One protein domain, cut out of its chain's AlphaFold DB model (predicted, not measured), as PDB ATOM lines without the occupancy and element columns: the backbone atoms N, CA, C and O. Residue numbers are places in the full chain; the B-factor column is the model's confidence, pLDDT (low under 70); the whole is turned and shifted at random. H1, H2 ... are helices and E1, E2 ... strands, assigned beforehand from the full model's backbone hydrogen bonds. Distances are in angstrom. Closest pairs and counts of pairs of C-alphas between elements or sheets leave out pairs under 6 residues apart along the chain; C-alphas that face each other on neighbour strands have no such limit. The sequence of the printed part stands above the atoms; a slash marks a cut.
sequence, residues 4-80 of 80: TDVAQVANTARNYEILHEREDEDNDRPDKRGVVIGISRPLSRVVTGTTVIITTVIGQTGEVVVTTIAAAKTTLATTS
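What this domain is: This is residues 4 to 80 of the 80 residues of an uncharacterized protein of Tanacetum cinerariifolium (UniProt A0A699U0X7). A single helix, H1, leads through a wide open loop into a long, narrow hairpin of two strands, E1 and E2. H1 and most of that loop, residues 4 to 41, stand free of the hairpin. The 77 printed residues run H1, E1, E2, of mixed class, with E1 and E2 antiparallel in one sheet. The whole is an extended rod spanning 68 by 27 by 21 A, with a radius of gyration of the C-alphas of 20.9 A.

Where its parts are: H1, residues 4 to 18, begins at C-alpha 4 (189.136, 160.036, 112.133) and is 21.9 A long. E1, residues 45 to 58, covers 41.9 A. E2, residues 64 to 78, covers 40.6 A and ends at C-alpha 78 (172.430, 181.094, 100.864).

How they stand to each other: H1 has 8 of 11 O i to N i+4 pairs within hydrogen-bond range. H1 and E2 are apart. E1 and E2 form a hairpin at 165 degrees; N 45 and O 78 are 3.0 A apart, N 57 and O 65 2.8 A.

The domain as a whole: The farthest C-alphas, Gly 34 and Thr 61, are 68.2 A apart. The printed part has no cut. The link H1 to E1 is long, 26 residues. Residues 4 to 43, 78 and 80 have pLDDT under 70.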
ATOM      1  N   THR A   4     189.859 158.781 112.387       62.12
ATOM      2  CA  THR A   4     189.136 160.036 112.133       62.12
ATOM      3  C   THR A   4     188.042 159.923 111.064       62.12
ATOM      4  O   THR A   4     187.026 160.606 111.149       62.12
ATOM      5  N   ASP A   5     188.238 159.053 110.073       60.72
ATOM      6  CA  ASP A   5     187.331 158.864 108.932       60.72
ATOM      7  C   ASP A   5     186.042 158.144 109.372       60.72
ATOM      8  O   ASP A   5     184.926 158.569 109.078       60.72
ATOM      9  N   VAL A   6     186.192 157.127 110.225       62.78
ATOM     10  CA  VAL A   6     185.082 156.334 110.778       62.78
ATOM     11  C   VAL A   6     184.199 157.170 111.712       62.78
ATOM     12  O   VAL A   6     182.973 157.045 111.694       62.78
ATOM     13  N   ALA A   7     184.803 158.067 112.498       64.94
ATOM     14  CA  ALA A   7     184.065 158.959 113.391       64.94
ATOM     15  C   ALA A   7     183.225 159.997 112.621       64.94
ATOM     16  O   ALA A   7     182.100 160.301 113.024       64.94
ATOM     17  N   GLN A   8     183.730 160.512 111.492       63.12
ATOM     18  CA  GLN A   8     182.975 161.433 110.635       63.12
ATOM     19  C   GLN A   8     181.799 160.745 109.941       63.12
ATOM     20  O   GLN A   8     180.703 161.309 109.900       63.12
ATOM     21  N   VAL A   9     181.992 159.520 109.453       63.22
ATOM     22  CA  VAL A   9     180.921 158.722 108.840       63.22
ATOM     23  C   VAL A   9     179.794 158.451 109.847       63.22
ATOM     24  O   VAL A   9     178.624 158.673 109.532       63.22
ATOM     25  N   ALA A  10     180.132 158.074 111.085       65.25
ATOM     26  CA  ALA A  10     179.147 157.829 112.143       65.25
ATOM     27  C   ALA A  10     178.374 159.098 112.551       65.25
ATOM     28  O   ALA A  10     177.157 159.056 112.743       65.25
ATOM     29  N   ASN A  11     179.061 160.242 112.638       66.44
ATOM     30  CA  ASN A  11     178.428 161.529 112.935       66.44
ATOM     31  C   ASN A  11     177.520 162.014 111.786       66.44
ATOM     32  O   ASN A  11     176.506 162.666 112.020       66.44
ATOM     33  N   THR A  12     177.847 161.676 110.537       65.31
ATOM     34  CA  THR A  12     177.046 162.048 109.358       65.31
ATOM     35  C   THR A  12     175.757 161.227 109.286       65.31
ATOM     36  O   THR A  12     174.690 161.794 109.082       65.31
ATOM     37  N   ALA A  13     175.821 159.919 109.567       63.50
ATOM     38  CA  ALA A  13     174.641 159.052 109.634       63.50
ATOM     39  C   ALA A  13     173.631 159.490 110.717       63.50
ATOM     40  O   ALA A  13     172.425 159.418 110.500       63.50
ATOM     41  N   ARG A  14     174.116 160.004 111.856       65.62
ATOM     42  CA  ARG A  14     173.291 160.547 112.956       65.62
ATOM     43  C   ARG A  14     172.695 161.935 112.675       65.62
ATOM     44  O   ARG A  14     171.737 162.316 113.334       65.62
ATOM     45  N   ASN A  15     173.237 162.695 111.721       61.91
ATOM     46  CA  ASN A  15     172.725 164.030 111.378       61.91
ATOM     47  C   ASN A  15     171.471 163.996 110.485       61.91
ATOM     48  O   ASN A  15     170.754 164.991 110.420       61.91
ATOM     49  N   TYR A  16     171.172 162.867 109.832       56.12
ATOM     50  CA  TYR A  16     169.959 162.721 109.018       56.12
ATOM     51  C   TYR A  16     168.678 162.567 109.853       56.12
ATOM     52  O   TYR A  16     167.609 162.921 109.374       56.12
ATOM     53  N   GLU A  17     168.781 162.101 111.102       57.66
ATOM     54  CA  GLU A  17     167.643 161.966 112.028       57.66
ATOM     55  C   GLU A  17     167.233 163.329 112.625       57.66
ATOM     56  O   GLU A  17     166.057 163.597 112.823       57.66
ATOM     57  N   ILE A  18     168.189 164.249 112.818       58.75
ATOM     58  CA  ILE A  18     167.955 165.573 113.431       58.75
ATOM     59  C   ILE A  18     167.310 166.570 112.449       58.75
ATOM     60  O   ILE A  18     166.642 167.515 112.870       58.75
ATOM     61  N   LEU A  19     167.503 166.381 111.139       61.25
ATOM     62  CA  LEU A  19     166.953 167.261 110.099       61.25
ATOM     63  C   LEU A  19     165.554 166.847 109.616       61.25
ATOM     64  O   LEU A  19     164.915 167.640 108.934       61.25
ATOM     65  N   HIS A  20     165.071 165.647 109.959       54.91
ATOM     66  CA  HIS A  20     163.844 165.094 109.375       54.91
ATOM     67  C   HIS A  20     162.554 165.375 110.170       54.91
ATOM     68  O   HIS A  20     161.480 165.020 109.694       54.91
ATOM     69  N   GLU A  21     162.638 166.020 111.342       52.72
ATOM     70  CA  GLU A  21     161.482 166.275 112.225       52.72
ATOM     71  C   GLU A  21     161.007 167.743 112.282       52.72
ATOM     72  O   GLU A  21     160.097 168.047 113.044       52.72
ATOM     73  N   ARG A  22     161.590 168.690 111.527       58.84
ATOM     74  CA  ARG A  22     161.260 170.131 111.682       58.84
ATOM     75  C   ARG A  22     160.735 170.853 110.446       58.84
ATOM     76  O   ARG A  22     160.726 172.080 110.435       58.84
ATOM     77  N   GLU A  23     160.295 170.133 109.421       55.69
ATOM     78  CA  GLU A  23     159.720 170.780 108.233       55.69
ATOM     79  C   GLU A  23     158.200 171.030 108.329       55.69
ATOM     80  O   GLU A  23     157.684 171.801 107.528       55.69
ATOM     81  N   ASP A  24     157.497 170.488 109.339       55.50
ATOM     82  CA  ASP A  24     156.020 170.529 109.416       55.50
ATOM     83  C   ASP A  24     155.408 171.292 110.616       55.50
ATOM     84  O   ASP A  24     154.186 171.337 110.744       55.50
ATOM     85  N   GLU A  25     156.193 171.940 111.486       54.53
ATOM     86  CA  GLU A  25     155.643 172.585 112.701       54.53
ATOM     87  C   GLU A  25     156.165 174.011 112.947       54.53
ATOM     88  O   GLU A  25     156.502 174.382 114.066       54.53
ATOM     89  N   ASP A  26     156.233 174.839 111.901       56.31
ATOM     90  CA  ASP A  26     156.530 176.279 112.045       56.31
ATOM     91  C   ASP A  26     155.410 177.166 111.467       56.31
ATOM     92  O   ASP A  26     155.651 178.233 110.906       56.31
ATOM     93  N   ASN A  27     154.152 176.710 111.577       55.03
ATOM     94  CA  ASN A  27     152.973 177.468 111.137       55.03
ATOM     95  C   ASN A  27     151.942 177.739 112.245       55.03
ATOM     96  O   ASN A  27     150.766 177.935 111.958       55.03
ATOM     97  N   ASP A  28     152.352 177.789 113.514       57.62
ATOM     98  CA  ASP A  28     151.424 178.192 114.573       57.62
ATOM     99  C   ASP A  28     152.093 179.029 115.672       57.62
ATOM    100  O   ASP A  28     152.406 178.554 116.763       57.62
ATOM    101  N   ARG A  29     152.253 180.331 115.382       52.28
ATOM    102  CA  ARG A  29     151.659 181.461 116.142       52.28
ATOM    103  C   ARG A  29     152.549 182.712 116.137       52.28
ATOM    104  O   ARG A  29     153.610 182.719 116.761       52.28
ATOM    105  N   PRO A  30     152.081 183.838 115.568       58.88
ATOM    106  CA  PRO A  30     152.735 185.123 115.729       58.88
ATOM    107  C   PRO A  30     152.152 185.796 116.972       58.88
ATOM    108  O   PRO A  30     151.110 186.446 116.894       58.88
ATOM    109  N   ASP A  31     152.787 185.658 118.137       59.31
ATOM    110  CA  ASP A  31     152.379 186.480 119.277       59.31
ATOM    111  C   ASP A  31     153.573 187.045 120.051       59.31
ATOM    112  O   ASP A  31     154.315 186.347 120.735       59.31
ATOM    113  N   LYS A  32     153.686 188.374 119.948       58.00
ATOM    114  CA  LYS A  32     154.383 189.287 120.860       58.00
ATOM    115  C   LYS A  32     155.884 189.048 121.047       58.00
ATOM    116  O   LYS A  32     156.315 188.413 122.004       58.00
ATOM    117  N   ARG A  33     156.672 189.821 120.295       52.66
ATOM    118  CA  ARG A  33     157.439 190.981 120.809       52.66
ATOM    119  C   ARG A  33     158.339 191.494 119.690       52.66
ATOM    120  O   ARG A  33     159.292 190.836 119.295       52.66
ATOM    121  N   GLY A  34     158.041 192.693 119.201       55.16
ATOM    122  CA  GLY A  34     158.987 193.436 118.384       55.16
ATOM    123  C   GLY A  34     160.237 193.729 119.207       55.16
ATOM    124  O   GLY A  34     160.207 194.569 120.102       55.16
ATOM    125  N   VAL A  35     161.330 193.038 118.902       49.38
ATOM    126  CA  VAL A  35     162.677 193.508 119.214       49.38
ATOM    127  C   VAL A  35     163.354 193.708 117.872       49.38
ATOM    128  O   VAL A  35     163.793 192.763 117.222       49.38
ATOM    129  N   VAL A  36     163.393 194.963 117.437       58.25
ATOM    130  CA  VAL A  36     164.236 195.394 116.325       58.25
ATOM    131  C   VAL A  36     165.680 195.324 116.819       58.25
ATOM    132  O   VAL A  36     166.231 196.291 117.337       58.25
ATOM    133  N   ILE A  37     166.281 194.138 116.725       61.84
ATOM    134  CA  ILE A  37     167.726 193.957 116.844       61.84
ATOM    135  C   ILE A  37     168.277 194.268 115.455       61.84
ATOM    136  O   ILE A  37     167.966 193.562 114.500       61.84
ATOM    137  N   GLY A  38     169.019 195.367 115.319       56.03
ATOM    138  CA  GLY A  38     169.503 195.862 114.029       56.03
ATOM    139  C   GLY A  38     170.198 194.780 113.196       56.03
ATOM    140  O   GLY A  38     171.291 194.327 113.529       56.03
ATOM    141  N   ILE A  39     169.577 194.397 112.081       58.47
ATOM    142  CA  ILE A  39     170.105 193.441 111.099       58.47
ATOM    143  C   ILE A  39     171.020 194.138 110.081       58.47
ATOM    144  O   ILE A  39     170.859 194.002 108.875       58.47
ATOM    145  N   SER A  40     172.011 194.906 110.540       57.03
ATOM    146  CA  SER A  40     173.000 195.548 109.650       57.03
ATOM    147  C   SER A  40     174.148 194.607 109.249       57.03
ATOM    148  O   SER A  40     175.277 195.047 109.041       57.03
ATOM    149  N   ARG A  41     173.888 193.297 109.172       65.25
ATOM    150  CA  ARG A  41     174.824 192.290 108.653       65.25
ATOM    151  C   ARG A  41     174.037 191.342 107.747       65.25
ATOM    152  O   ARG A  41     173.098 190.727 108.252       65.25
ATOM    153  N   PRO A  42     174.378 191.209 106.453       62.03
ATOM    154  CA  PRO A  42     173.731 190.216 105.608       62.03
ATOM    155  C   PRO A  42     174.006 188.828 106.199       62.03
ATOM    156  O   PRO A  42     175.161 188.464 106.432       62.03
ATOM    157  N   LEU A  43     172.946 188.069 106.490       67.69
ATOM    158  CA  LEU A  43     173.025 186.698 107.005       67.69
ATOM    159  C   LEU A  43     173.403 185.714 105.884       67.69
ATOM    160  O   LEU A  43     172.711 184.730 105.635       67.69
ATOM    161  N   SER A  44     174.508 185.966 105.184       74.94
ATOM    162  CA  SER A  44     175.045 185.008 104.220       74.94
ATOM    163  C   SER A  44     175.576 183.783 104.967       74.94
ATOM    164  O   SER A  44     176.546 183.880 105.723       74.94
ATOM    165  N   ARG A  45     174.948 182.619 104.761       80.19
ATOM    166  CA  ARG A  45     175.387 181.337 105.333       80.19
ATOM    167  C   ARG A  45     175.963 180.456 104.232       80.19
ATOM    168  O   ARG A  45     175.346 180.274 103.187       80.19
ATOM    169  N   VAL A  46     177.131 179.876 104.494       81.81
ATOM    170  CA  VAL A  46     177.782 178.907 103.608       81.81
ATOM    171  C   VAL A  46     177.665 177.517 104.231       81.81
ATOM    172  O   VAL A  46     178.167 177.283 105.328       81.81
ATOM    173  N   VAL A  47     176.991 176.599 103.543       83.81
ATOM    174  CA  VAL A  47     176.837 175.193 103.936       83.81
ATOM    175  C   VAL A  47     177.812 174.361 103.114       83.81
ATOM    176  O   VAL A  47     177.779 174.401 101.890       83.81
ATOM    177  N   THR A  48     178.688 173.609 103.775       87.88
ATOM    178  CA  THR A  48     179.628 172.699 103.104       87.88
ATOM    179  C   THR A  48     179.220 171.257 103.373       87.88
ATOM    180  O   THR A  48     179.064 170.876 104.529       87.88
ATOM    181  N   GLY A  49     179.084 170.461 102.317       91.75
ATOM    182  CA  GLY A  49     178.831 169.024 102.380       91.75
ATOM    183  C   GLY A  49     179.797 168.245 101.489       91.75
ATOM    184  O   GLY A  49     180.415 168.805 100.581       91.75
ATOM    185  N   THR A  50     179.916 166.945 101.745       90.19
ATOM    186  CA  THR A  50     180.682 166.011 100.911       90.19
ATOM    187  C   THR A  50     179.777 164.851 100.532       90.19
ATOM    188  O   THR A  50     179.206 164.202 101.405       90.19
ATOM    189  N   THR A  51     179.669 164.575  99.240       88.69
ATOM    190  CA  THR A  51     178.941 163.429  98.696       88.69
ATOM    191  C   THR A  51     179.943 162.371  98.263       88.69
ATOM    192  O   THR A  51     180.912 162.681  97.572       88.69
ATOM    193  N   VAL A  52     179.710 161.118  98.648       91.38
ATOM    194  CA  VAL A  52     180.577 159.984  98.307       91.38
ATOM    195  C   VAL A  52     179.751 158.917  97.598       91.38
ATOM    196  O   VAL A  52     178.685 158.543  98.080       91.38
ATOM    197  N   ILE A  53     180.244 158.421  96.462       91.94
ATOM    198  CA  ILE A  53     179.633 157.301  95.738       91.94
ATOM    199  C   ILE A  53     180.347 156.018  96.155       91.94
ATOM    200  O   ILE A  53     181.532 155.824  95.863       91.94
ATOM    201  N   ILE A  54     179.602 155.154  96.840       93.25
ATOM    202  CA  ILE A  54     180.067 153.858  97.331       93.25
ATOM    203  C   ILE A  54     179.363 152.771  96.531       93.25
ATOM    204  O   ILE A  54     178.136 152.762  96.432       93.25
ATOM    205  N   THR A  55     180.135 151.847  95.973       92.06
ATOM    206  CA  THR A  55     179.610 150.644  95.334       92.06
ATOM    207  C   THR A  55     180.111 149.416  96.071       92.06
ATOM    208  O   THR A  55     181.236 149.369  96.565       92.06
ATOM    209  N   THR A  56     179.254 148.410  96.155       91.00
ATOM    210  CA  THR A  56     179.582 147.140  96.791       91.00
ATOM    211  C   THR A  56     179.557 146.066  95.721       91.00
ATOM    212  O   THR A  56     178.546 145.883  95.047       91.00
ATOM    213  N   VAL A  57     180.680 145.379  95.546       91.19
ATOM    214  CA  VAL A  57     180.830 144.263  94.613       91.19
ATOM    215  C   VAL A  57     180.749 142.972  95.418       91.19
ATOM    216  O   VAL A  57     181.481 142.810  96.391       91.19
ATOM    217  N   ILE A  58     179.847 142.070  95.029       92.31
ATOM    218  CA  ILE A  58     179.683 140.758  95.663       92.31
ATOM    219  C   ILE A  58     180.165 139.690  94.682       92.31
ATOM    220  O   ILE A  58     179.646 139.582  93.568       92.31
ATOM    221  N   GLY A  59     181.179 138.926  95.083       86.75
ATOM    222  CA  GLY A  59     181.721 137.814  94.303       86.75
ATOM    223  C   GLY A  59     180.856 136.550  94.373       86.75
ATOM    224  O   GLY A  59     179.989 136.405  95.232       86.75
ATOM    225  N   GLN A  60     181.132 135.584  93.496       85.31
ATOM    226  CA  GLN A  60     180.395 134.309  93.423       85.31
ATOM    227  C   GLN A  60     180.547 133.436  94.685       85.31
ATOM    228  O   GLN A  60     179.704 132.590  94.962       85.31
ATOM    229  N   THR A  61     181.608 133.651  95.464       88.00
ATOM    230  CA  THR A  61     181.891 132.988  96.748       88.00
ATOM    231  C   THR A  61     181.311 133.730  97.959       88.00
ATOM    232  O   THR A  61     181.488 133.268  99.083       88.00
ATOM    233  N   GLY A  62     180.619 134.860  97.753       83.31
ATOM    234  CA  GLY A  62     180.048 135.683  98.828       83.31
ATOM    235  C   GLY A  62     181.004 136.721  99.425       83.31
ATOM    236  O   GLY A  62     180.686 137.329 100.443       83.31
ATOM    237  N   GLU A  63     182.169 136.943  98.810       86.25
ATOM    238  CA  GLU A  63     183.098 137.994  99.229       86.25
ATOM    239  C   GLU A  63     182.534 139.382  98.882       86.25
ATOM    240  O   GLU A  63     182.121 139.620  97.744       86.25
ATOM    241  N   VAL A  64     182.499 140.287  99.864       88.56
ATOM    242  CA  VAL A  64     181.928 141.634  99.737       88.56
ATOM    243  C   VAL A  64     183.056 142.662  99.711       88.56
ATOM    244  O   VAL A  64     183.725 142.881 100.720       88.56
ATOM    245  N   VAL A  65     183.241 143.324  98.571       90.19
ATOM    246  CA  VAL A  65     184.254 144.371  98.388       90.19
ATOM    247  C   VAL A  65     183.564 145.722  98.250       90.19
ATOM    248  O   VAL A  65     182.837 145.971  97.290       90.19
ATOM    249  N   VAL A  66     183.801 146.613  99.212       91.88
ATOM    250  CA  VAL A  66     183.281 147.986  99.196       91.88
ATOM    251  C   VAL A  66     184.296 148.890  98.502       91.88
ATOM    252  O   VAL A  66     185.434 149.011  98.951       91.88
ATOM    253  N   THR A  67     183.888 149.526  97.407       86.94
ATOM    254  CA  THR A  67     184.728 150.412  96.593       86.94
ATOM    255  C   THR A  67     184.147 151.821  96.575       86.94
ATOM    256  O   THR A  67     182.986 152.030  96.230       86.94
ATOM    257  N   THR A  68     184.964 152.817  96.911       86.62
ATOM    258  CA  THR A  68     184.607 154.231  96.752       86.62
ATOM    259  C   THR A  68     185.139 154.735  95.419       86.62
ATOM    260  O   THR A  68     186.349 154.752  95.210       86.62
ATOM    261  N   ILE A  69     184.248 155.139  94.513       85.69
ATOM    262  CA  ILE A  69     184.637 155.515  93.142       85.69
ATOM    263  C   ILE A  69     184.884 157.023  93.026       85.69
ATOM    264  O   ILE A  69     185.774 157.450  92.295       85.69
ATOM    265  N   ALA A  70     184.113 157.841  93.743       82.25
ATOM    266  CA  ALA A  70     184.226 159.292  93.671       82.25
ATOM    267  C   ALA A  70     183.757 159.965  94.964       82.25
ATOM    268  O   ALA A  70     182.798 159.518  95.599       82.25
ATOM    269  N   ALA A  71     184.409 161.074  95.312       87.50
ATOM    270  CA  ALA A  71     183.988 161.986  96.367       87.50
ATOM    271  C   ALA A  71     183.914 163.408  95.798       87.50
ATOM    272  O   ALA A  71     184.846 163.868  95.138       87.50
ATOM    273  N   ALA A  72     182.809 164.100  96.052       87.25
ATOM    274  CA  ALA A  72     182.557 165.457  95.585       87.25
ATOM    275  C   ALA A  72     182.251 166.368  96.775       87.25
ATOM    276  O   ALA A  72     181.416 166.045  97.617       87.25
ATOM    277  N   LYS A  73     182.924 167.519  96.841       89.00
ATOM    278  CA  LYS A  73     182.668 168.554  97.846       89.00
ATOM    279  C   LYS A  73     181.694 169.579  97.274       89.00
ATOM    280  O   LYS A  73     181.994 170.205  96.259       89.00
ATOM    281  N   THR A  74     180.582 169.802  97.960       82.88
ATOM    282  CA  THR A  74     179.544 170.755  97.556       82.88
ATOM    283  C   THR A  74     179.465 171.875  98.578       82.88
ATOM    284  O   THR A  74     179.444 171.637  99.781       82.88
ATOM    285  N   THR A  75     179.451 173.119  98.110       86.62
ATOM    286  CA  THR A  75     179.304 174.300  98.966       86.62
ATOM    287  C   THR A  75     178.104 175.098  98.478       86.62
ATOM    288  O   THR A  75     178.105 175.562  97.341       86.62
ATOM    289  N   LEU A  76     177.074 175.227  99.312       83.12
ATOM    290  CA  LEU A  76     175.882 176.019  99.028       83.12
ATOM    291  C   LEU A  76     175.987 177.341  99.783       83.12
ATOM    292  O   LEU A  76     176.110 177.352 101.006       83.12
ATOM    293  N   ALA A  77     175.933 178.452  99.059       79.44
ATOM    294  CA  ALA A  77     175.815 179.775  99.650       79.44
ATOM    295  C   ALA A  77     174.347 180.205  99.594       79.44
ATOM    296  O   ALA A  77     173.753 180.252  98.518       79.44
ATOM    297  N   THR A  78     173.768 180.508 100.753       69.38
ATOM    298  CA  THR A  78     172.430 181.094 100.864       69.38
ATOM    299  C   THR A  78     172.586 182.552 101.272       69.38
ATOM    300  O   THR A  78     173.199 182.849 102.300       69.38
ATOM    301  N   THR A  79     172.041 183.452 100.460       73.50
ATOM    302  CA  THR A  79     171.989 184.894 100.723       73.50
ATOM    303  C   THR A  79     170.521 185.254 100.935       73.50
ATOM    304  O   THR A  79     169.715 184.971 100.051       73.50
ATOM    305  N   SER A  80     170.175 185.779 102.115       65.69
ATOM    306  CA  SER A  80     168.833 186.308 102.420       65.69
ATOM    307  C   SER A  80     168.588 187.672 101.794       65.69
ATOM    308  O   SER A  80     169.579 188.418 101.618       65.69
TER     309      SER A  80